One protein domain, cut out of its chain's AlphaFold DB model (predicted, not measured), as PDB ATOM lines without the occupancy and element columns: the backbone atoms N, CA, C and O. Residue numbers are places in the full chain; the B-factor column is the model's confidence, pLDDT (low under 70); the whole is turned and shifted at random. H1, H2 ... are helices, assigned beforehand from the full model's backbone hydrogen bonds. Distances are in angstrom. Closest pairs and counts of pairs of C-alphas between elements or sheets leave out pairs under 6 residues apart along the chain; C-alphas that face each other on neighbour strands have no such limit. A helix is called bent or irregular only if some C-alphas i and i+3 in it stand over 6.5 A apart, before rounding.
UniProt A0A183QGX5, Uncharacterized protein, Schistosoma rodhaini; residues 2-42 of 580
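This is residues 2 to 42 of the 580 residues of an uncharacterized protein of Schistosoma rodhaini (UniProt A0A183QGX5). Picture an open U: the long helix H1 is one arm, the two short helices H2 and H3 with the tail after them make the other, and the link of residues 17 to 20 joins the two at the end of H1. H3 packs on H2, while H1 comes near H2 only late in its course, and its first part, residues 2 to 9, sticks out with nothing beside it. The printed part has 41 residues with three named helices, in the order H1, H2, H3 along the chain, and no named strand; the class is all helix. The whole is only just loose, close to compact, with a radius of gyration of the C-alphas of 11.0 A, and the C-alphas span 27 by 24 by 18 A along their three main axes.

Begin with the longest helix, H1, residues 2 to 16. Find C-alpha 2 at (-22.030, -33.270, -29.771); from there x and y both rise along the helix until you reach C-alpha 16 at (-6.724, -17.883, -31.650), 21.8 A from the first. Next look at H2, residues 21 to 27, which begins with C-alpha 21 at (0.052, -26.412, -39.365) and is 9.6 A long from first to last C-alpha. H3 is the shortest, residues 33 to 36, with 5.0 A between its first and last C-alphas; find its end, C-alpha 36, at (-2.512, -33.760, -39.270). After it, residues 37 to 42 hold no named element, and the last C-alpha, that of Trp 42, is at (-0.148, -41.449, -29.658). None of the three helices is bent or irregular.

Start again at H1, which touches no helix but is near H2. The two are close but not clearly touching, with 1 pair of C-alphas within 8 A: look at Trp 14 and Phe 23, the closest, whose C-alphas are 6.9 A apart. The lines of H1 and H2 stand at a steep tilt of 57 degrees. They run opposite ways, and their centres are 13.9 A apart. From H2 move on to H3: these two touch, with 6 pairs of C-alphas within 8 A, and their centres are 9.8 A apart. Their closest C-alphas are those of Val 22 and Ile 36, at 5.2 A. H1 and H3 are apart. Now read the backbone O and N atoms: in H2 every O i to N i+4 pair is within hydrogen-bond range, and in H1 it is 9 of 11. H3, with 4 residues, is too short for such a pair, but its 1 pair of O i and N i+3 is within range.

The two C-alphas farthest apart are those of Ser 4, in H1, and Ile 41, near the end of the printed part, at 28.9 A; from Tyr 2 to Trp 42, the first and last printed C-alphas, it is 23.4 A. The printed residues run from 2 to 42 without a gap. Both links are tight: look for 4 residues between H1 and H2, and 5 residues between H2 and H3. Residues 15 to 20 stand free, as do residues 2 to 9 of H1. In the B-factor column you will find a mean pLDDT of 72.0 for the printed part. The model's confidence is low, under 70, at 11 residues: 2 to 7 and 38 to 42. By element the mean pLDDT is 67 for H1, 79 for H2 and 74 for H3.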
ATOM      1  N   TYR A   2     -23.477 -32.962 -29.874       43.16
ATOM      2  CA  TYR A   2     -22.030 -33.270 -29.771       43.16
ATOM      3  C   TYR A   2     -21.183 -32.811 -30.983       43.16
ATOM      4  O   TYR A   2     -20.091 -32.288 -30.807       43.16
ATOM      5  N   ILE A   3     -21.720 -32.913 -32.208       50.50
ATOM      6  CA  ILE A   3     -21.084 -32.387 -33.438       50.50
ATOM      7  C   ILE A   3     -20.980 -30.849 -33.416       50.50
ATOM      8  O   ILE A   3     -20.005 -30.279 -33.892       50.50
ATOM      9  N   SER A   4     -21.982 -30.176 -32.848       50.09
ATOM     10  CA  SER A   4     -22.094 -28.714 -32.817       50.09
ATOM     11  C   SER A   4     -21.057 -28.068 -31.895       50.09
ATOM     12  O   SER A   4     -20.585 -26.984 -32.201       50.09
ATOM     13  N   CYS A   5     -20.693 -28.735 -30.794       55.44
ATOM     14  CA  CYS A   5     -19.679 -28.243 -29.856       55.44
ATOM     15  C   CYS A   5     -18.286 -28.265 -30.503       55.44
ATOM     16  O   CYS A   5     -17.642 -27.227 -30.612       55.44
ATOM     17  N   LYS A   6     -17.903 -29.405 -31.098       67.00
ATOM     18  CA  LYS A   6     -16.603 -29.588 -31.767       67.00
ATOM     19  C   LYS A   6     -16.330 -28.612 -32.911       67.00
ATOM     20  O   LYS A   6     -15.188 -28.222 -33.117       67.00
ATOM     21  N   ALA A   7     -17.364 -28.205 -33.647       68.19
ATOM     22  CA  ALA A   7     -17.226 -27.191 -34.694       68.19
ATOM     23  C   ALA A   7     -16.949 -25.784 -34.123       68.19
ATOM     24  O   ALA A   7     -16.218 -25.010 -34.735       68.19
ATOM     25  N   VAL A   8     -17.509 -25.461 -32.952       71.19
ATOM     26  CA  VAL A   8     -17.268 -24.190 -32.244       71.19
ATOM     27  C   VAL A   8     -15.904 -24.198 -31.553       71.19
ATOM     28  O   VAL A   8     -15.201 -23.198 -31.623       71.19
ATOM     29  N   GLU A   9     -15.507 -25.323 -30.952       75.31
ATOM     30  CA  GLU A   9     -14.169 -25.547 -30.380       75.31
ATOM     31  C   GLU A   9     -13.079 -25.337 -31.448       75.31
ATOM     32  O   GLU A   9     -12.244 -24.448 -31.301       75.31
ATOM     33  N   PHE A  10     -13.170 -26.049 -32.581       72.56
ATOM     34  CA  PHE A  10     -12.257 -25.894 -33.724       72.56
ATOM     35  C   PHE A  10     -12.189 -24.448 -34.235       72.56
ATOM     36  O   PHE A  10     -11.103 -23.921 -34.467       72.56
ATOM     37  N   PHE A  11     -13.338 -23.785 -34.399       75.19
ATOM     38  CA  PHE A  11     -13.370 -22.405 -34.884       75.19
ATOM     39  C   PHE A  11     -12.753 -21.424 -33.876       75.19
ATOM     40  O   PHE A  11     -12.048 -20.504 -34.286       75.19
ATOM     41  N   ALA A  12     -12.964 -21.625 -32.572       76.56
ATOM     42  CA  ALA A  12     -12.375 -20.792 -31.527       76.56
ATOM     43  C   ALA A  12     -10.848 -20.956 -31.456       76.56
ATOM     44  O   ALA A  12     -10.133 -19.957 -31.409       76.56
ATOM     45  N   GLU A  13     -10.341 -22.190 -31.507       76.94
ATOM     46  CA  GLU A  13      -8.898 -22.466 -31.526       76.94
ATOM     47  C   GLU A  13      -8.231 -21.934 -32.804       76.94
ATOM     48  O   GLU A  13      -7.171 -21.310 -32.727       76.94
ATOM     49  N   TRP A  14      -8.873 -22.083 -33.968       74.44
ATOM     50  CA  TRP A  14      -8.387 -21.499 -35.222       74.44
ATOM     51  C   TRP A  14      -8.376 -19.964 -35.195       74.44
ATOM     52  O   TRP A  14      -7.406 -19.357 -35.638       74.44
ATOM     53  N   CYS A  15      -9.396 -19.319 -34.617       72.50
ATOM     54  CA  CYS A  15      -9.405 -17.861 -34.432       72.50
ATOM     55  C   CYS A  15      -8.293 -17.362 -33.491       72.50
ATOM     56  O   CYS A  15      -7.898 -16.201 -33.586       72.50
ATOM     57  N   LEU A  16      -7.810 -18.210 -32.576       77.69
ATOM     58  CA  LEU A  16      -6.724 -17.883 -31.650       77.69
ATOM     59  C   LEU A  16      -5.335 -18.142 -32.251       77.69
ATOM     60  O   LEU A  16      -4.413 -17.381 -31.965       77.69
ATOM     61  N   TYR A  17      -5.175 -19.183 -33.077       74.69
ATOM     62  CA  TYR A  17      -3.905 -19.476 -33.745       74.69
ATOM     63  C   TYR A  17      -4.089 -20.062 -35.164       74.69
ATOM     64  O   TYR A  17      -3.943 -21.272 -35.371       74.69
ATOM     65  N   PRO A  18      -4.380 -19.217 -36.175       73.25
ATOM     66  CA  PRO A  18      -4.642 -19.664 -37.550       73.25
ATOM     67  C   PRO A  18      -3.376 -20.123 -38.293       73.25
ATOM     68  O   PRO A  18      -3.465 -20.788 -39.326       73.25
ATOM     69  N   GLU A  19      -2.191 -19.802 -37.766       73.62
ATOM     70  CA  GLU A  19      -0.889 -20.230 -38.292       73.62
ATOM     71  C   GLU A  19      -0.560 -21.702 -37.978       73.62
ATOM     72  O   GLU A  19       0.425 -22.230 -38.483       73.62
ATOM     73  N   ASN A  20      -1.385 -22.388 -37.181       80.19
ATOM     74  CA  ASN A  20      -1.171 -23.785 -36.820       80.19
ATOM     75  C   ASN A  20      -1.179 -24.708 -38.053       80.19
ATOM     76  O   ASN A  20      -2.197 -24.835 -38.742       80.19
ATOM     77  N   GLU A  21      -0.076 -25.430 -38.280       75.19
ATOM     78  CA  GLU A  21       0.052 -26.412 -39.365       75.19
ATOM     79  C   GLU A  21      -1.079 -27.452 -39.360       75.19
ATOM     80  O   GLU A  21      -1.542 -27.866 -40.421       75.19
ATOM     81  N   VAL A  22      -1.558 -27.842 -38.171       78.44
ATOM     82  CA  VAL A  22      -2.681 -28.775 -37.984       78.44
ATOM     83  C   VAL A  22      -3.924 -28.267 -38.723       78.44
ATOM     84  O   VAL A  22      -4.543 -29.002 -39.495       78.44
ATOM     85  N   PHE A  23      -4.269 -26.989 -38.538       78.88
ATOM     86  CA  PHE A  23      -5.426 -26.373 -39.186       78.88
ATOM     87  C   PHE A  23      -5.175 -26.117 -40.673       78.88
ATOM     88  O   PHE A  23      -6.071 -26.349 -41.483       78.88
ATOM     89  N   GLN A  24      -3.960 -25.719 -41.061       80.69
ATOM     90  CA  GLN A  24      -3.607 -25.530 -42.474       80.69
ATOM     91  C   GLN A  24      -3.707 -26.837 -43.273       80.69
ATOM     92  O   GLN A  24      -4.261 -26.836 -44.370       80.69
ATOM     93  N   ARG A  25      -3.258 -27.969 -42.713       81.88
ATOM     94  CA  ARG A  25      -3.389 -29.300 -43.334       81.88
ATOM     95  C   ARG A  25      -4.856 -29.707 -43.490       81.88
ATOM     96  O   ARG A  25      -5.237 -30.164 -44.565       81.88
ATOM     97  N   ILE A  26      -5.689 -29.464 -42.475       82.31
ATOM     98  CA  ILE A  26      -7.144 -29.690 -42.545       82.31
ATOM     99  C   ILE A  26      -7.785 -28.820 -43.643       82.31
ATOM    100  O   ILE A  26      -8.534 -29.335 -44.473       82.31
ATOM    101  N   HIS A  27      -7.450 -27.526 -43.715       78.88
ATOM    102  CA  HIS A  27      -7.939 -26.623 -44.768       78.88
ATOM    103  C   HIS A  27      -7.437 -26.996 -46.173       78.88
ATOM    104  O   HIS A  27      -8.172 -26.823 -47.143       78.88
ATOM    105  N   ALA A  28      -6.238 -27.571 -46.293       81.75
ATOM    106  CA  ALA A  28      -5.703 -28.136 -47.534       81.75
ATOM    107  C   ALA A  28      -6.338 -29.491 -47.925       81.75
ATOM    108  O   ALA A  28      -5.927 -30.106 -48.910       81.75
ATOM    109  N   GLY A  29      -7.327 -29.983 -47.169       82.06
ATOM    110  CA  GLY A  29      -8.023 -31.237 -47.452       82.06
ATOM    111  C   GLY A  29      -7.270 -32.496 -47.015       82.06
ATOM    112  O   GLY A  29      -7.672 -33.603 -47.388       82.06
ATOM    113  N   VAL A  30      -6.215 -32.375 -46.203       82.31
ATOM    114  CA  VAL A  30      -5.594 -33.527 -45.539       82.31
ATOM    115  C   VAL A  30      -6.525 -33.990 -44.420       82.31
ATOM    116  O   VAL A  30      -6.838 -33.235 -43.506       82.31
ATOM    117  N   HIS A  31      -6.972 -35.244 -44.506       77.81
ATOM    118  CA  HIS A  31      -7.878 -35.887 -43.542       77.81
ATOM    119  C   HIS A  31      -7.224 -37.071 -42.801       77.81
ATOM    120  O   HIS A  31      -7.886 -37.756 -42.025       77.81
ATOM    121  N   ASP A  32      -5.941 -37.337 -43.062       79.50
ATOM    122  CA  ASP A  32      -5.177 -38.424 -42.444       79.50
ATOM    123  C   ASP A  32      -4.655 -37.995 -41.059       79.50
ATOM    124  O   ASP A  32      -3.836 -37.070 -40.997       79.50
ATOM    125  N   PRO A  33      -5.090 -38.629 -39.949       72.94
ATOM    126  CA  PRO A  33      -4.657 -38.251 -38.608       72.94
ATOM    127  C   PRO A  33      -3.136 -38.219 -38.454       72.94
ATOM    128  O   PRO A  33      -2.628 -37.278 -37.853       72.94
ATOM    129  N   GLU A  34      -2.409 -39.174 -39.050       72.75
ATOM    130  CA  GLU A  34      -0.946 -39.274 -38.916       72.75
ATOM    131  C   GLU A  34      -0.193 -38.097 -39.555       72.75
ATOM    132  O   GLU A  34       0.933 -37.807 -39.163       72.75
ATOM    133  N   GLN A  35      -0.819 -37.404 -40.511       71.56
ATOM    134  CA  GLN A  35      -0.260 -36.229 -41.191       71.56
ATOM    135  C   GLN A  35      -0.720 -34.915 -40.537       71.56
ATOM    136  O   GLN A  35      -0.015 -33.906 -40.575       71.56
ATOM    137  N   ILE A  36      -1.917 -34.919 -39.942       78.31
ATOM    138  CA  ILE A  36      -2.512 -33.760 -39.270       78.31
ATOM    139  C   ILE A  36      -1.862 -33.526 -37.903       78.31
ATOM    140  O   ILE A  36      -1.461 -32.402 -37.618       78.31
ATOM    141  N   GLY A  37      -1.787 -34.557 -37.055       70.88
ATOM    142  CA  GLY A  37      -1.349 -34.428 -35.663       70.88
ATOM    143  C   GLY A  37       0.164 -34.551 -35.471       70.88
ATOM    144  O   GLY A  37       0.845 -35.283 -36.183       70.88
ATOM    145  N   ASP A  38       0.683 -33.875 -34.449       63.06
ATOM    146  CA  ASP A  38       2.114 -33.748 -34.151       63.06
ATOM    147  C   ASP A  38       2.727 -34.964 -33.423       63.06
ATOM    148  O   ASP A  38       3.942 -35.160 -33.450       63.06
ATOM    149  N   LYS A  39       1.912 -35.808 -32.769       65.31
ATOM    150  CA  LYS A  39       2.391 -36.913 -31.913       65.31
ATOM    151  C   LYS A  39       2.161 -38.296 -32.525       65.31
ATOM    152  O   LYS A  39       1.292 -39.045 -32.085       65.31
ATOM    153  N   GLY A  40       3.034 -38.692 -33.457       64.88
ATOM    154  CA  GLY A  40       3.057 -40.040 -34.061       64.88
ATOM    155  C   GLY A  40       2.991 -41.210 -33.061       64.88
ATOM    156  O   GLY A  40       2.400 -42.251 -33.341       64.88
ATOM    157  N   ILE A  41       3.544 -41.026 -31.860       62.38
ATOM    158  CA  ILE A  41       3.535 -42.009 -30.765       62.38
ATOM    159  C   ILE A  41       2.167 -42.223 -30.087       62.38
ATOM    160  O   ILE A  41       2.037 -43.162 -29.306       62.38
ATOM    161  N   TRP A  42       1.163 -41.372 -30.328       62.38
ATOM    162  CA  TRP A  42      -0.148 -41.449 -29.658       62.38
ATOM    163  C   TRP A  42      -1.228 -42.156 -30.498       62.38
ATOM    164  O   TRP A  42      -2.335 -42.383 -30.010       62.38
TER     165      TRP A  42